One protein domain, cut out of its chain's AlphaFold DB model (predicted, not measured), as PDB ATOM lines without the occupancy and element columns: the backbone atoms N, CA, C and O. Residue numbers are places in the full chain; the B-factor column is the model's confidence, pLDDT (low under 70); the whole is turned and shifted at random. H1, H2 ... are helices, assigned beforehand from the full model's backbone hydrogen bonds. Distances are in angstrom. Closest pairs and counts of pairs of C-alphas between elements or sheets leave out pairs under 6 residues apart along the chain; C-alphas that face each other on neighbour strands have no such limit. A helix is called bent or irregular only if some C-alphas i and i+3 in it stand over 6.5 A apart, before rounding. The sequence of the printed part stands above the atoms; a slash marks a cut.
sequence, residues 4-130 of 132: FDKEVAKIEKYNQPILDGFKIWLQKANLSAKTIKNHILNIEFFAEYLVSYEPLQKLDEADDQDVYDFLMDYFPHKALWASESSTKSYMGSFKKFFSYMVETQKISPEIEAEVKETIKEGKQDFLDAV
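This is residues 4 to 130 of the 132 residues of the protein "Phage integrase" of Anabaena sp. 90 (UniProt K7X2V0). Two helical hairpins, H1 with H2 and H4 with H5, stand crosswise, H2 packing across H4. H3 packs on H5, and short H6 follows H5. The 127 printed residues hold six named helices, H1 to H6 in order, and no named strand: all helix, compact, radius of gyration of the C-alphas 13.9 A, spans 39 by 34 by 29 A.

H1, residues 4 to 28, begins at C-alpha 4 (25.531, 21.974, 20.887); assigned as one helix by its hydrogen bonds, it is bent, C-alphas 14 and 17 being 6.7 A apart, into H1a, 4 to 14, and H1b, 17 to 28. H2 is 33 to 49, 24.4 A; H3 64 to 78, only just irregular, C-alphas 72 and 75 being 7.0 A apart; H4 84 to 103, 29.0 A; H5 109 to 121; H6 123 to 128, its last C-alpha, C-alpha 128, at (43.066, 46.443, 36.288).

H4 is the hub, touching 4 other helices; the closest C-alphas of H4 and H5, a hairpin, are those of Phe 98 and Glu 112, 5.4 A apart. H1b and H2 touch as a hairpin, Leu 26 to Ile 36, 6.2 A. H2 touches H4 about perpendicular at 87 degrees, His 39 to Ser 93, 5.1 A. H3 has 8 of 11 O i to N i+4 pairs within hydrogen-bond range; inside H1a, H1b, H2, H4, H5 and H6 every such pair is within range.

The printed part has no cut; the H2 to H3 link is long; no printed residue is under 70 in pLDDT.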
ATOM      1  N   PHE A   4      24.589  20.897  20.588       93.88
ATOM      2  CA  PHE A   4      25.531  21.974  20.887       93.88
ATOM      3  C   PHE A   4      26.902  21.725  20.234       93.88
ATOM      4  O   PHE A   4      27.352  22.533  19.429       93.88
ATOM      5  N   ASP A   5      27.514  20.555  20.464       94.88
ATOM      6  CA  ASP A   5      28.828  20.210  19.893       94.88
ATOM      7  C   ASP A   5      28.822  20.263  18.351       94.88
ATOM      8  O   ASP A   5      29.827  20.585  17.719       94.88
ATOM      9  N   LYS A   6      27.687  19.917  17.722       96.44
ATOM     10  CA  LYS A   6      27.533  19.981  16.260       96.44
ATOM     11  C   LYS A   6      27.503  21.421  15.762       96.44
ATOM     12  O   LYS A   6      28.076  21.679  14.706       96.44
ATOM     13  N   GLU A   7      26.815  22.324  16.459       97.19
ATOM     14  CA  GLU A   7      26.770  23.740  16.080       97.19
ATOM     15  C   GLU A   7      28.128  24.413  16.291       97.19
ATOM     16  O   GLU A   7      28.607  25.082  15.374       97.19
ATOM     17  N   VAL A   8      28.812  24.128  17.404       97.94
ATOM     18  CA  VAL A   8      30.193  24.584  17.642       97.94
ATOM     19  C   VAL A   8      31.109  24.155  16.491       97.94
ATOM     20  O   VAL A   8      31.720  25.001  15.840       97.94
ATOM     21  N   ALA A   9      31.113  22.867  16.128       97.50
ATOM     22  CA  ALA A   9      31.950  22.362  15.036       97.50
ATOM     23  C   ALA A   9      31.623  22.996  13.666       97.50
ATOM     24  O   ALA A   9      32.496  23.124  12.800       97.50
ATOM     25  N   LYS A  10      30.362  23.390  13.426       98.19
ATOM     26  CA  LYS A  10      29.982  24.126  12.207       98.19
ATOM     27  C   LYS A  10      30.549  25.543  12.214       98.19
ATOM     28  O   LYS A  10      31.048  25.976  11.175       98.19
ATOM     29  N   ILE A  11      30.477  26.238  13.347       98.50
ATOM     30  CA  ILE A  11      31.007  27.598  13.507       98.50
ATOM     31  C   ILE A  11      32.531  27.596  13.391       98.50
ATOM     32  O   ILE A  11      33.077  28.383  12.624       98.50
ATOM     33  N   GLU A  12      33.226  26.659  14.035       98.00
ATOM     34  CA  GLU A  12      34.681  26.502  13.904       98.00
ATOM     35  C   GLU A  12      35.092  26.307  12.437       98.00
ATOM     36  O   GLU A  12      35.977  26.993  11.919       98.00
ATOM     37  N   LYS A  13      34.382  25.427  11.715       98.44
ATOM     38  CA  LYS A  13      34.615  25.208  10.281       98.44
ATOM     39  C   LYS A  13      34.340  26.461   9.442       98.44
ATOM     40  O   LYS A  13      35.025  26.676   8.442       98.44
ATOM     41  N   TYR A  14      33.342  27.260   9.815       98.56
ATOM     42  CA  TYR A  14      33.035  28.529   9.158       98.56
ATOM     43  C   TYR A  14      34.113  29.592   9.421       98.56
ATOM     44  O   TYR A  14      34.503  30.315   8.505       98.56
ATOM     45  N   ASN A  15      34.636  29.649  10.646       98.62
ATOM     46  CA  ASN A  15      35.643  30.615  11.076       98.62
ATOM     47  C   ASN A  15      37.034  30.326  10.491       98.62
ATOM     48  O   ASN A  15      37.807  31.257  10.262       98.62
ATOM     49  N   GLN A  16      37.359  29.066  10.180       98.56
ATOM     50  CA  GLN A  16      38.668  28.687   9.634       98.56
ATOM     51  C   GLN A  16      39.127  29.526   8.418       98.56
ATOM     52  O   GLN A  16      40.220  30.093   8.471       98.56
ATOM     53  N   PRO A  17      38.335  29.694   7.336       98.62
ATOM     54  CA  PRO A  17      38.738  30.549   6.216       98.62
ATOM     55  C   PRO A  17      38.904  32.031   6.594       98.62
ATOM     56  O   PRO A  17      39.672  32.739   5.941       98.62
ATOM     57  N   ILE A  18      38.219  32.520   7.636       98.75
ATOM     58  CA  ILE A  18      38.396  33.889   8.145       98.75
ATOM     59  C   ILE A  18      39.776  34.023   8.799       98.75
ATOM     60  O   ILE A  18      40.502  34.968   8.479       98.75
ATOM     61  N   LEU A  19      40.158  33.061   9.644       98.81
ATOM     62  CA  LEU A  19      41.469  32.999  10.299       98.81
ATOM     63  C   LEU A  19      42.612  32.856   9.282       98.81
ATOM     64  O   LEU A  19      43.620  33.564   9.368       98.81
ATOM     65  N   ASP A  20      42.438  32.001   8.272       98.69
ATOM     66  CA  ASP A  20      43.419  31.821   7.197       98.69
ATOM     67  C   ASP A  20      43.611  33.115   6.391       98.69
ATOM     68  O   ASP A  20      44.743  33.524   6.107       98.69
ATOM     69  N   GLY A  21      42.512  33.802   6.067       98.75
ATOM     70  CA  GLY A  21      42.550  35.100   5.399       98.75
ATOM     71  C   GLY A  21      43.234  36.174   6.247       98.75
ATOM     72  O   GLY A  21      44.083  36.907   5.731       98.75
ATOM     73  N   PHE A  22      42.963  36.209   7.555       98.81
ATOM     74  CA  PHE A  22      43.613  37.136   8.481       98.81
ATOM     75  C   PHE A  22      45.124  36.887   8.555       98.81
ATOM     76  O   PHE A  22      45.924  37.821   8.477       98.81
ATOM     77  N   LYS A  23      45.549  35.620   8.604       98.75
ATOM     78  CA  LYS A  23      46.969  35.246   8.566       98.75
ATOM     79  C   LYS A  23      47.656  35.755   7.301       98.75
ATOM     80  O   LYS A  23      48.738  36.337   7.392       98.75
ATOM     81  N   ILE A  24      47.036  35.568   6.134       98.62
ATOM     82  CA  ILE A  24      47.561  36.060   4.851       98.62
ATOM     83  C   ILE A  24      47.630  37.592   4.843       98.62
ATOM     84  O   ILE A  24      48.612  38.166   4.370       98.62
ATOM     85  N   TRP A  25      46.615  38.265   5.384       98.62
ATOM     86  CA  TRP A  25      46.594  39.720   5.508       98.62
ATOM     87  C   TRP A  25      47.764  40.236   6.365       98.62
ATOM     88  O   TRP A  25      48.511  41.117   5.936       98.62
ATOM     89  N   LEU A  26      48.027  39.603   7.513       98.50
ATOM     90  CA  LEU A  26      49.165  39.944   8.375       98.50
ATOM     91  C   LEU A  26      50.526  39.677   7.704       98.50
ATOM     92  O   LEU A  26      51.478  40.429   7.924       98.50
ATOM     93  N   GLN A  27      50.630  38.629   6.877       98.25
ATOM     94  CA  GLN A  27      51.832  38.348   6.079       98.25
ATOM     95  C   GLN A  27      52.090  39.449   5.045       98.25
ATOM     96  O   GLN A  27      53.225  39.900   4.907       98.25
ATOM     97  N   LYS A  28      51.044  39.926   4.357       97.75
ATOM     98  CA  LYS A  28      51.144  41.044   3.401       97.75
ATOM     99  C   LYS A  28      51.553  42.355   4.078       97.75
ATOM    100  O   LYS A  28      52.238  43.165   3.463       97.75
ATOM    101  N   ALA A  29      51.207  42.527   5.352       95.69
ATOM    102  CA  ALA A  29      51.673  43.633   6.186       95.69
ATOM    103  C   ALA A  29      53.138  43.488   6.669       95.69
ATOM    104  O   ALA A  29      53.595  44.305   7.468       95.69
ATOM    105  N   ASN A  30      53.888  42.476   6.201       95.88
ATOM    106  CA  ASN A  30      55.296  42.216   6.536       95.88
ATOM    107  C   ASN A  30      55.581  42.078   8.045       95.88
ATOM    108  O   ASN A  30      56.670  42.407   8.520       95.88
ATOM    109  N   LEU A  31      54.612  41.583   8.821       95.94
ATOM    110  CA  LEU A  31      54.828  41.295  10.237       95.94
ATOM    111  C   LEU A  31      55.715  40.058  10.424       95.94
ATOM    112  O   LEU A  31      55.725  39.134   9.611       95.94
ATOM    113  N   SER A  32      56.445  40.012  11.541       97.56
ATOM    114  CA  SER A  32      57.270  38.845  11.870       97.56
ATOM    115  C   SER A  32      56.406  37.596  12.081       97.56
ATOM    116  O   SER A  32      55.302  37.684  12.621       97.56
ATOM    117  N   ALA A  33      56.931  36.411  11.754       97.88
ATOM    118  CA  ALA A  33      56.216  35.147  11.964       97.88
ATOM    119  C   ALA A  33      55.754  34.954  13.422       97.88
ATOM    120  O   ALA A  33      54.658  34.449  13.663       97.88
ATOM    121  N   LYS A  34      56.560  35.409  14.396       97.88
ATOM    122  CA  LYS A  34      56.204  35.390  15.823       97.88
ATOM    123  C   LYS A  34      54.989  36.277  16.108       97.88
ATOM    124  O   LYS A  34      54.069  35.839  16.789       97.88
ATOM    125  N   THR A  35      54.978  37.496  15.574       97.62
ATOM    126  CA  THR A  35      53.866  38.446  15.730       97.62
ATOM    127  C   THR A  35      52.591  37.929  15.069       97.62
ATOM    128  O   THR A  35      51.527  37.995  15.674       97.62
ATOM    129  N   ILE A  36      52.698  37.362  13.863       98.62
ATOM    130  CA  ILE A  36      51.562  36.762  13.151       98.62
ATOM    131  C   ILE A  36      50.971  35.623  13.977       98.62
ATOM    132  O   ILE A  36      49.774  35.622  14.235       98.62
ATOM    133  N   LYS A  37      51.812  34.689  14.439       98.44
ATOM    134  CA  LYS A  37      51.372  33.569  15.277       98.44
ATOM    135  C   LYS A  37      50.628  34.059  16.519       98.44
ATOM    136  O   LYS A  37      49.590  33.515  16.853       98.44
ATOM    137  N   ASN A  38      51.150  35.088  17.177       98.50
ATOM    138  CA  ASN A  38      50.540  35.657  18.369       98.50
ATOM    139  C   ASN A  38      49.169  36.304  18.086       98.50
ATOM    140  O   ASN A  38      48.235  36.105  18.848       98.50
ATOM    141  N   HIS A  39      49.024  37.036  16.977       98.75
ATOM    142  CA  HIS A  39      47.716  37.564  16.580       98.75
ATOM    143  C   HIS A  39      46.712  36.454  16.267       98.75
ATOM    144  O   HIS A  39      45.577  36.547  16.714       98.75
ATOM    145  N   ILE A  40      47.131  35.406  15.553       98.81
ATOM    146  CA  ILE A  40      46.261  34.271  15.227       98.81
ATOM    147  C   ILE A  40      45.812  33.539  16.489       98.81
ATOM    148  O   ILE A  40      44.613  33.407  16.681       98.81
ATOM    149  N   LEU A  41      46.736  33.183  17.387       98.69
ATOM    150  CA  LEU A  41      46.391  32.504  18.642       98.69
ATOM    151  C   LEU A  41      45.414  33.319  19.501       98.69
ATOM    152  O   LEU A  41      44.510  32.756  20.107       98.69
ATOM    153  N   ASN A  42      45.568  34.645  19.534       98.88
ATOM    154  CA  ASN A  42      44.637  35.505  20.262       98.88
ATOM    155  C   ASN A  42      43.229  35.479  19.643       98.88
ATOM    156  O   ASN A  42      42.250  35.435  20.377       98.88
ATOM    157  N   ILE A  43      43.106  35.512  18.311       98.88
ATOM    158  CA  ILE A  43      41.789  35.462  17.657       98.88
ATOM    159  C   ILE A  43      41.189  34.049  17.700       98.88
ATOM    160  O   ILE A  43      39.980  33.923  17.827       98.88
ATOM    161  N   GLU A  44      42.006  32.994  17.664       98.69
ATOM    162  CA  GLU A  44      41.559  31.612  17.884       98.69
ATOM    163  C   GLU A  44      40.951  31.452  19.285       98.69
ATOM    164  O   GLU A  44      39.823  30.988  19.404       98.69
ATOM    165  N   PHE A  45      41.626  31.938  20.330       98.75
ATOM    166  CA  PHE A  45      41.090  31.869  21.693       98.75
ATOM    167  C   PHE A  45      39.847  32.755  21.897       98.75
ATOM    168  O   PHE A  45      38.943  32.403  22.650       98.75
ATOM    169  N   PHE A  46      39.759  33.890  21.199       98.81
ATOM    170  CA  PHE A  46      38.527  34.681  21.162       98.81
ATOM    171  C   PHE A  46      37.385  33.938  20.449       98.81
ATOM    172  O   PHE A  46      36.254  33.955  20.918       98.81
ATOM    173  N   ALA A  47      37.670  33.226  19.354       98.62
ATOM    174  CA  ALA A  47      36.675  32.396  18.682       98.62
ATOM    175  C   ALA A  47      36.174  31.250  19.578       98.62
ATOM    176  O   ALA A  47      34.990  30.937  19.535       98.62
ATOM    177  N   GLU A  48      37.043  30.660  20.409       98.25
ATOM    178  CA  GLU A  48      36.646  29.678  21.433       98.25
ATOM    179  C   GLU A  48      35.692  30.294  22.472       98.25
ATOM    180  O   GLU A  48      34.712  29.660  22.872       98.25
ATOM    181  N   TYR A  49      35.936  31.542  22.884       98.31
ATOM    182  CA  TYR A  49      35.038  32.285  23.773       98.31
ATOM    183  C   TYR A  49      33.631  32.453  23.173       98.31
ATOM    184  O   TYR A  49      32.655  32.106  23.837       98.31
ATOM    185  N   LEU A  50      33.528  32.875  21.907       98.56
ATOM    186  CA  LEU A  50      32.248  33.119  21.213       98.56
ATOM    187  C   LEU A  50      31.349  31.877  21.084       98.56
ATOM    188  O   LEU A  50      30.168  31.984  20.756       98.56
ATOM    189  N   VAL A  51      31.905  30.685  21.308       98.19
ATOM    190  CA  VAL A  51      31.173  29.413  21.263       98.19
ATOM    191  C   VAL A  51      31.160  28.678  22.605       98.19
ATOM    192  O   VAL A  51      30.695  27.541  22.686       98.19
ATOM    193  N   SER A  52      31.663  29.305  23.671       95.31
ATOM    194  CA  SER A  52      31.711  28.704  25.009       95.31
ATOM    195  C   SER A  52      30.338  28.649  25.686       95.31
ATOM    196  O   SER A  52      30.098  27.762  26.508       95.31
ATOM    197  N   TYR A  53      29.437  29.573  25.341       90.31
ATOM    198  CA  TYR A  53      28.094  29.698  25.911       90.31
ATOM    199  C   TYR A  53      27.086  30.100  24.827       90.31
ATOM    200  O   TYR A  53      27.469  30.621  23.787       90.31
ATOM    201  N   GLU A  54      25.796  29.838  25.053       90.19
ATOM    202  CA  GLU A  54      24.747  30.340  24.160       90.19
ATOM    203  C   GLU A  54      24.449  31.828  24.445       90.19
ATOM    204  O   GLU A  54      24.391  32.206  25.619       90.19
ATOM    205  N   PRO A  55      24.181  32.651  23.411       94.69
ATOM    206  CA  PRO A  55      24.127  32.290  21.991       94.69
ATOM    207  C   PRO A  55      25.518  32.070  21.374       94.69
ATOM    208  O   PRO A  55      26.451  32.804  21.659       94.69
ATOM    209  N   LEU A  56      25.636  31.070  20.494       97.56
ATOM    210  CA  LEU A  56      26.875  30.824  19.752       97.56
ATOM    211  C   LEU A  56      27.040  31.860  18.635       97.56
ATOM    212  O   LEU A  56      26.113  32.049  17.844       97.56
ATOM    213  N   GLN A  57      28.228  32.451  18.522       98.25
ATOM    214  CA  GLN A  57      28.541  33.464  17.509       98.25
ATOM    215  C   GLN A  57      29.712  33.045  16.614       98.25
ATOM    216  O   GLN A  57      30.682  32.413  17.043       98.25
ATOM    217  N   LYS A  58      29.639  33.415  15.334       98.56
ATOM    218  CA  LYS A  58      30.775  33.366  14.402       98.56
ATOM    219  C   LYS A  58      31.650  34.604  14.571       98.56
ATOM    220  O   LYS A  58      31.224  35.628  15.089       98.56
ATOM    221  N   LEU A  59      32.872  34.551  14.043       98.56
ATOM    222  CA  LEU A  59      33.800  35.684  14.109       98.56
ATOM    223  C   LEU A  59      33.323  36.938  13.355       98.56
ATOM    224  O   LEU A  59      33.774  38.032  13.674       98.56
ATOM    225  N   ASP A  60      32.483  36.794  12.328       98.31
ATOM    226  CA  ASP A  60      31.883  37.915  11.587       98.31
ATOM    227  C   ASP A  60      30.555  38.405  12.178       98.31
ATOM    228  O   ASP A  60      29.977  39.360  11.666       98.31
ATOM    229  N   GLU A  61      30.096  37.778  13.259       98.56
ATOM    230  CA  GLU A  61      28.945  38.201  14.061       98.56
ATOM    231  C   GLU A  61      29.387  38.893  15.361       98.56
ATOM    232  O   GLU A  61      28.531  39.353  16.108       98.56
ATOM    233  N   ALA A  62      30.697  38.950  15.629       98.38
ATOM    234  CA  ALA A  62      31.248  39.547  16.837       98.38
ATOM    235  C   ALA A  62      31.323  41.078  16.746       98.38
ATOM    236  O   ALA A  62      31.709  41.620  15.702       98.38
ATOM    237  N   ASP A  63      31.031  41.755  17.852       98.50
ATOM    238  CA  ASP A  63      31.034  43.216  17.962       98.50
ATOM    239  C   ASP A  63      31.923  43.730  19.114       98.50
ATOM    240  O   ASP A  63      32.836  43.047  19.593       98.50
ATOM    241  N   ASP A  64      31.750  44.995  19.492       98.69
ATOM    242  CA  ASP A  64      32.527  45.626  20.550       98.69
ATOM    243  C   ASP A  64      32.145  45.142  21.953       98.69
ATOM    244  O   ASP A  64      33.029  45.067  22.813       98.69
ATOM    245  N   GLN A  65      30.888  44.744  22.169       98.44
ATOM    246  CA  GLN A  65      30.435  44.164  23.428       98.44
ATOM    247  C   GLN A  65      31.118  42.814  23.664       98.44
ATOM    248  O   GLN A  65      31.635  42.577  24.756       98.44
ATOM    249  N   ASP A  66      31.253  41.983  22.626       98.69
ATOM    250  CA  ASP A  66      32.004  40.725  22.720       98.69
ATOM    251  C   ASP A  66      33.474  40.953  23.099       98.69
ATOM    252  O   ASP A  66      34.052  40.209  23.896       98.69
ATOM    253  N   VAL A  67      34.099  41.995  22.538       98.75
ATOM    254  CA  VAL A  67      35.478  42.383  22.874       98.75
ATOM    255  C   VAL A  67      35.577  42.878  24.317       98.75
ATOM    256  O   VAL A  67      36.538  42.525  25.010       98.75
ATOM    257  N   TYR A  68      34.615  43.685  24.770       98.75
ATOM    258  CA  TYR A  68      34.554  44.183  26.143       98.75
ATOM    259  C   TYR A  68      34.419  43.030  27.139       98.75
ATOM    260  O   TYR A  68      35.260  42.895  28.028       98.75
ATOM    261  N   ASP A  69      33.425  42.163  26.949       98.31
ATOM    262  CA  ASP A  69      33.130  41.043  27.847       98.31
ATOM    263  C   ASP A  69      34.272  40.028  27.869       98.31
ATOM    264  O   ASP A  69      34.665  39.533  28.931       98.31
ATOM    265  N   PHE A  70      34.900  39.785  26.716       98.69
ATOM    266  CA  PHE A  70      36.098  38.965  26.666       98.69
ATOM    267  C   PHE A  70      37.228  39.556  27.518       98.69
ATOM    268  O   PHE A  70      37.853  38.825  28.285       98.69
ATOM    269  N   LEU A  71      37.520  40.856  27.394       98.50
ATOM    270  CA  LEU A  71      38.648  41.490  28.087       98.50
ATOM    271  C   LEU A  71      38.386  41.774  29.571       98.50
ATOM    272  O   LEU A  71      39.343  41.757  30.345       98.50
ATOM    273  N   MET A  72      37.135  42.033  29.960       98.25
ATOM    274  CA  MET A  72      36.754  42.322  31.348       98.25
ATOM    275  C   MET A  72      36.457  41.079  32.169       98.25
ATOM    276  O   MET A  72      36.730  41.080  33.367       98.25
ATOM    277  N   ASP A  73      35.887  40.042  31.557       96.62
ATOM    278  CA  ASP A  73      35.359  38.904  32.303       96.62
ATOM    279  C   ASP A  73      35.976  37.582  31.858       96.62
ATOM    280  O   ASP A  73      36.678  36.930  32.634       96.62
ATOM    281  N   TYR A  74      35.789  37.170  30.605       97.81
ATOM    282  CA  TYR A  74      36.198  35.822  30.212       97.81
ATOM    283  C   TYR A  74      37.715  35.614  30.320       97.81
ATOM    284  O   TYR A  74      38.181  34.652  30.933       97.81
ATOM    285  N   PHE A  75      38.508  36.517  29.744       97.94
ATOM    286  CA  PHE A  75      39.958  36.380  29.690       97.94
ATOM    287  C   PHE A  75      40.614  36.400  31.082       97.94
ATOM    288  O   PHE A  75      41.350  35.449  31.369       97.94
ATOM    289  N   PRO A  76      40.330  37.375  31.972       97.06
ATOM    290  CA  PRO A  76      40.882  37.380  33.327       97.06
ATOM    291  C   PRO A  76      40.540  36.129  34.145       97.06
ATOM    292  O   PRO A  76      41.396  35.605  34.854       97.06
ATOM    293  N   HIS A  77      39.316  35.604  34.018       95.06
ATOM    294  CA  HIS A  77      38.855  34.484  34.845       95.06
ATOM    295  C   HIS A  77      39.182  33.096  34.273       95.06
ATOM    296  O   HIS A  77      39.178  32.110  35.017       95.06
ATOM    297  N   LYS A  78      39.417  32.972  32.960       95.00
ATOM    298  CA  LYS A  78      39.604  31.669  32.289       95.00
ATOM    299  C   LYS A  78      41.030  31.406  31.824       95.00
ATOM    300  O   LYS A  78      41.405  30.240  31.691       95.00
ATOM    301  N   ALA A  79      41.836  32.438  31.581       95.25
ATOM    302  CA  ALA A  79      43.182  32.269  31.051       95.25
ATOM    303  C   ALA A  79      44.248  32.402  32.145       95.25
ATOM    304  O   ALA A  79      44.536  33.492  32.623       95.25
ATOM    305  N   LEU A  80      44.949  31.308  32.458       95.38
ATOM    306  CA  LEU A  80      46.063  31.312  33.427       95.38
ATOM    307  C   LEU A  80      47.248  32.212  33.026       95.38
ATOM    308  O   LEU A  80      48.153  32.437  33.823       95.38
ATOM    309  N   TRP A  81      47.286  32.675  31.774       95.75
ATOM    310  CA  TRP A  81      48.299  33.598  31.262       95.75
ATOM    311  C   TRP A  81      47.814  35.054  31.204       95.75
ATOM    312  O   TRP A  81      48.530  35.907  30.662       95.75
ATOM    313  N   ALA A  82      46.616  35.335  31.730       97.19
ATOM    314  CA  ALA A  82      46.092  36.683  31.856       97.19
ATOM    315  C   ALA A  82      47.070  37.561  32.645       97.19
ATOM    316  O   ALA A  82      47.617  37.185  33.677       97.19
ATOM    317  N   SER A  83      47.390  38.701  32.051       97.81
ATOM    318  CA  SER A  83      48.384  39.661  32.525       97.81
ATOM    319  C   SER A  83      48.270  40.924  31.691       97.81
ATOM    320  O   SER A  83      47.910  40.844  30.512       97.81
ATOM    321  N   GLU A  84      48.691  42.075  32.217       98.19
ATOM    322  CA  GLU A  84      48.669  43.330  31.456       98.19
ATOM    323  C   GLU A  84      49.312  43.215  30.062       98.19
ATOM    324  O   GLU A  84      48.843  43.807  29.087       98.19
ATOM    325  N   SER A  85      50.422  42.474  29.960       97.94
ATOM    326  CA  SER A  85      51.151  42.272  28.703       97.94
ATOM    327  C   SER A  85      50.303  41.512  27.681       97.94
ATOM    328  O   SER A  85      50.186  41.925  26.524       97.94
ATOM    329  N   SER A  86      49.657  40.430  28.118       98.12
ATOM    330  CA  SER A  86      48.753  39.655  27.270       98.12
ATOM    331  C   SER A  86      47.485  40.437  26.902       98.12
ATOM    332  O   SER A  86      47.121  40.452  25.728       98.12
ATOM    333  N   THR A  87      46.890  41.204  27.822       98.50
ATOM    334  CA  THR A  87      45.743  42.089  27.544       98.50
ATOM    335  C   THR A  87      46.098  43.133  26.484       98.50
ATOM    336  O   THR A  87      45.379  43.307  25.498       98.50
ATOM    337  N   LYS A  88      47.273  43.772  26.594       98.62
ATOM    338  CA  LYS A  88      47.796  44.692  25.562       98.62
ATOM    339  C   LYS A  88      47.973  43.998  24.214       98.62
ATOM    340  O   LYS A  88      47.699  44.600  23.173       98.62
ATOM    341  N   SER A  89      48.388  42.735  24.224       98.56
ATOM    342  CA  SER A  89      48.460  41.921  23.015       98.56
ATOM    343  C   SER A  89      47.080  41.676  22.393       98.56
ATOM    344  O   SER A  89      46.946  41.835  21.182       98.56
ATOM    345  N   TYR A  90      46.054  41.331  23.180       98.81
ATOM    346  CA  TYR A  90      44.680  41.165  22.683       98.81
ATOM    347  C   TYR A  90      44.125  42.452  22.083       98.81
ATOM    348  O   TYR A  90      43.684  42.429  20.937       98.81
ATOM    349  N   MET A  91      44.273  43.591  22.767       98.81
ATOM    350  CA  MET A  91      43.893  44.902  22.223       98.81
ATOM    351  C   MET A  91      44.533  45.173  20.850       98.81
ATOM    352  O   MET A  91      43.899  45.722  19.950       98.81
ATOM    353  N   GLY A  92      45.803  44.791  20.668       98.69
ATOM    354  CA  GLY A  92      46.489  44.896  19.380       98.69
ATOM    355  C   GLY A  92      45.951  43.930  18.317       98.69
ATOM    356  O   GLY A  92      45.828  44.317  17.153       98.69
ATOM    357  N   SER A  93      45.633  42.692  18.706       98.88
ATOM    358  CA  SER A  93      45.031  41.682  17.828       98.88
ATOM    359  C   SER A  93      43.645  42.093  17.353       98.88
ATOM    360  O   SER A  93      43.421  42.072  16.147       98.88
ATOM    361  N   PHE A  94      42.765  42.549  18.250       98.94
ATOM    362  CA  PHE A  94      41.414  42.988  17.901       98.94
ATOM    363  C   PHE A  94      41.434  44.142  16.908       98.94
ATOM    364  O   PHE A  94      40.848  44.032  15.838       98.94
ATOM    365  N   LYS A  95      42.222  45.195  17.166       98.81
ATOM    366  CA  LYS A  95      42.332  46.321  16.223       98.81
ATOM    367  C   LYS A  95      42.714  45.871  14.814       98.81
ATOM    368  O   LYS A  95      42.157  46.375  13.851       98.81
ATOM    369  N   LYS A  96      43.658  44.933  14.679       98.81
ATOM    370  CA  LYS A  96      44.074  44.407  13.369       98.81
ATOM    371  C   LYS A  96      43.032  43.490  12.745       98.81
ATOM    372  O   LYS A  96      42.837  43.543  11.536       98.81
ATOM    373  N   PHE A  97      42.414  42.637  13.554       98.88
ATOM    374  CA  PHE A  97      41.416  41.688  13.094       98.88
ATOM    375  C   PHE A  97      40.194  42.416  12.537       98.88
ATOM    376  O   PHE A  97      39.844  42.196  11.384       98.88
ATOM    377  N   PHE A  98      39.634  43.368  13.283       98.81
ATOM    378  CA  PHE A  98      38.477  44.139  12.833       98.81
ATOM    379  C   PHE A  98      38.795  45.027  11.614       98.81
ATOM    380  O   PHE A  98      37.972  45.105  10.705       98.81
ATOM    381  N   SER A  99      40.017  45.572  11.483       98.75
ATOM    382  CA  SER A  99      40.455  46.209  10.222       98.75
ATOM    383  C   SER A  99      40.425  45.254   9.034       98.75
ATOM    384  O   SER A  99      39.893  45.587   7.977       98.75
ATOM    385  N   TYR A 100      40.954  44.043   9.205       98.75
ATOM    386  CA  TYR A 100      40.896  43.009   8.174       98.75
ATOM    387  C   TYR A 100      39.446  42.635   7.811       98.75
ATOM    388  O   TYR A 100      39.132  42.449   6.631       98.75
ATOM    389  N   MET A 101      38.550  42.550   8.796       98.69
ATOM    390  CA  MET A 101      37.141  42.216   8.569       98.69
ATOM    391  C   MET A 101      36.423  43.300   7.753       98.69
ATOM    392  O   MET A 101      35.664  42.962   6.845       98.69
ATOM    393  N   VAL A 102      36.716  44.583   7.990       98.69
ATOM    394  CA  VAL A 102      36.202  45.697   7.172       98.69
ATOM    395  C   VAL A 102      36.787  45.673   5.761       98.69
ATOM    396  O   VAL A 102      36.044  45.741   4.782       98.69
ATOM    397  N   GLU A 103      38.109  45.524   5.624       98.44
ATOM    398  CA  GLU A 103      38.782  45.479   4.315       98.44
ATOM    399  C   GLU A 103      38.286  44.325   3.432       98.44
ATOM    400  O   GLU A 103      38.303  44.419   2.203       98.44
ATOM    401  N   THR A 104      37.825  43.238   4.053       97.88
ATOM    402  CA  THR A 104      37.241  42.079   3.368       97.88
ATOM    403  C   THR A 104      35.712  42.070   3.357       97.88
ATOM    404  O   THR A 104      35.120  41.067   2.956       97.88
ATOM    405  N   GLN A 105      35.079  43.187   3.740       98.12
ATOM    406  CA  GLN A 105      33.628  43.414   3.719       98.12
ATOM    407  C   GLN A 105      32.820  42.377   4.516       98.12
ATOM    408  O   GLN A 105      31.681  42.068   4.168       98.12
ATOM    409  N   LYS A 106      33.417  41.807   5.567       97.94
ATOM    410  CA  LYS A 106      32.763  40.840   6.461       97.94
ATOM    411  C   LYS A 106      31.928  41.512   7.541       97.94
ATOM    412  O   LYS A 106      30.931  40.946   7.958       97.94
ATOM    413  N   ILE A 107      32.330  42.712   7.945       98.31
ATOM    414  CA  ILE A 107      31.613  43.570   8.889       98.31
ATOM    415  C   ILE A 107      31.546  44.991   8.329       98.31
ATOM    416  O   ILE A 107      32.269  45.329   7.381       98.31
ATOM    417  N   SER A 108      30.702  45.832   8.920       98.31
ATOM    418  CA  SER A 108      30.636  47.243   8.554       98.31
ATOM    419  C   SER A 108      31.755  48.059   9.233       98.31
ATOM    420  O   SER A 108      32.269  47.657  10.280       98.31
ATOM    421  N   PRO A 109      32.167  49.204   8.657       98.44
ATOM    422  CA  PRO A 109      33.156  50.091   9.277       98.44
ATOM    423  C   PRO A 109      32.749  50.628  10.655       98.44
ATOM    424  O   PRO A 109      33.620  50.955  11.457       98.44
ATOM    425  N   GLU A 110      31.446  50.729  10.927       98.56
ATOM    426  CA  GLU A 110      30.902  51.181  12.211       98.56
ATOM    427  C   GLU A 110      31.302  50.227  13.345       98.56
ATOM    428  O   GLU A 110      31.849  50.693  14.340       98.56
ATOM    429  N   ILE A 111      31.184  48.910  13.135       98.50
ATOM    430  CA  ILE A 111      31.585  47.891  14.124       98.50
ATOM    431  C   ILE A 111      33.079  48.010  14.458       98.50
ATOM    432  O   ILE A 111      33.490  47.951  15.614       98.50
ATOM    433  N   GLU A 112      33.939  48.219  13.454       98.69
ATOM    434  CA  GLU A 112      35.368  48.431  13.712       98.69
ATOM    435  C   GLU A 112      35.622  49.714  14.523       98.69
ATOM    436  O   GLU A 112      36.526  49.745  15.368       98.69
ATOM    437  N   ALA A 113      34.870  50.784  14.250       98.75
ATOM    438  CA  ALA A 113      34.996  52.040  14.976       98.75
ATOM    439  C   ALA A 113      34.602  51.871  16.450       98.75
ATOM    440  O   ALA A 113      35.382  52.278  17.313       98.75
ATOM    441  N   GLU A 114      33.481  51.200  16.718       98.75
ATOM    442  CA  GLU A 114      32.992  50.865  18.062       98.75
ATOM    443  C   GLU A 114      34.019  50.011  18.817       98.75
ATOM    444  O   GLU A 114      34.482  50.399  19.886       98.75
ATOM    445  N   VAL A 115      34.547  48.939  18.210       98.81
ATOM    446  CA  VAL A 115      35.608  48.114  18.824       98.81
ATOM    447  C   VAL A 115      36.846  48.942  19.173       98.81
ATOM    448  O   VAL A 115      37.462  48.771  20.231       98.81
ATOM    449  N   LYS A 116      37.267  49.851  18.287       98.75
ATOM    450  CA  LYS A 116      38.422  50.725  18.549       98.75
ATOM    451  C   LYS A 116      38.147  51.714  19.680       98.75
ATOM    452  O   LYS A 116      39.095  52.030  20.407       98.75
ATOM    453  N   GLU A 117      36.920  52.210  19.794       98.81
ATOM    454  CA  GLU A 117      36.462  53.094  20.863       98.81
ATOM    455  C   GLU A 117      36.406  52.350  22.198       98.81
ATOM    456  O   GLU A 117      37.119  52.742  23.119       98.81
ATOM    457  N   THR A 118      35.751  51.193  22.255       98.75
ATOM    458  CA  THR A 118      35.700  50.303  23.423       98.75
ATOM    459  C   THR A 118      37.100  49.938  23.924       98.75
ATOM    460  O   THR A 118      37.408  50.086  25.109       98.75
ATOM    461  N   ILE A 119      38.029  49.584  23.024       98.75
ATOM    462  CA  ILE A 119      39.430  49.322  23.401       98.75
ATOM    463  C   ILE A 119      40.137  50.577  23.944       98.75
ATOM    464  O   ILE A 119      41.064  50.482  24.752       98.75
ATOM    465  N   LYS A 120      39.789  51.764  23.441       98.50
ATOM    466  CA  LYS A 120      40.405  53.027  23.860       98.50
ATOM    467  C   LYS A 120      39.893  53.456  25.233       98.50
ATOM    468  O   LYS A 120      40.719  53.857  26.051       98.50
ATOM    469  N   GLU A 121      38.586  53.397  25.454       98.38
ATOM    470  CA  GLU A 121      37.930  53.862  26.677       98.38
ATOM    471  C   GLU A 121      38.127  52.879  27.831       98.38
ATOM    472  O   GLU A 121      38.609  53.284  28.886       98.38
ATOM    473  N   GLY A 122      37.902  51.582  27.601       98.00
ATOM    474  CA  GLY A 122      38.043  50.537  28.624       98.00
ATOM    475  C   GLY A 122      39.485  50.126  28.928       98.00
ATOM    476  O   GLY A 122      39.718  49.232  29.734       98.00
ATOM    477  N   LYS A 123      40.490  50.752  28.295       98.06
ATOM    478  CA  LYS A 123      41.894  50.319  28.384       98.06
ATOM    479  C   LYS A 123      42.376  50.122  29.821       98.06
ATOM    480  O   LYS A 123      43.111  49.169  30.053       98.06
ATOM    481  N   GLN A 124      42.079  51.055  30.727       98.25
ATOM    482  CA  GLN A 124      42.560  50.952  32.106       98.25
ATOM    483  C   GLN A 124      41.825  49.837  32.851       98.25
ATOM    484  O   GLN A 124      42.486  48.999  33.452       98.25
ATOM    485  N   ASP A 125      40.507  49.757  32.693       98.19
ATOM    486  CA  ASP A 125      39.674  48.726  33.314       98.19
ATOM    487  C   ASP A 125      40.118  47.313  32.896       98.19
ATOM    488  O   ASP A 125      40.302  46.447  33.749       98.19
ATOM    489  N   PHE A 126      40.424  47.093  31.608       98.44
ATOM    490  CA  PHE A 126      40.941  45.800  31.129       98.44
ATOM    491  C   PHE A 126      42.300  45.428  31.738       98.44
ATOM    492  O   PHE A 126      42.643  44.250  31.827       98.44
ATOM    493  N   LEU A 127      43.132  46.420  32.076       98.31
ATOM    494  CA  LEU A 127      44.425  46.180  32.718       98.31
ATOM    495  C   LEU A 127      44.252  45.902  34.208       98.31
ATOM    496  O   LEU A 127      44.894  44.989  34.723       98.31
ATOM    497  N   ASP A 128      43.372  46.640  34.874       97.75
ATOM    498  CA  ASP A 128      43.066  46.443  36.288       97.75
ATOM    499  C   ASP A 128      42.414  45.070  36.525       97.75
ATOM    500  O   ASP A 128      42.758  44.391  37.488       97.75
ATOM    501  N   ALA A 129      41.577  44.592  35.595       96.94
ATOM    502  CA  ALA A 129      40.935  43.275  35.662       96.94
ATOM    503  C   ALA A 129      41.919  42.087  35.700       96.94
ATOM    504  O   ALA A 129      41.560  41.007  36.154       96.94
ATOM    505  N   VAL A 130      43.158  42.268  35.229       95.56
ATOM    506  CA  VAL A 130      44.206  41.227  35.215       95.56
ATOM    507  C   VAL A 130      45.350  41.513  36.190       95.56
ATOM    508  O   VAL A 130      46.396  40.861  36.115       95.56
TER     509      VAL A 130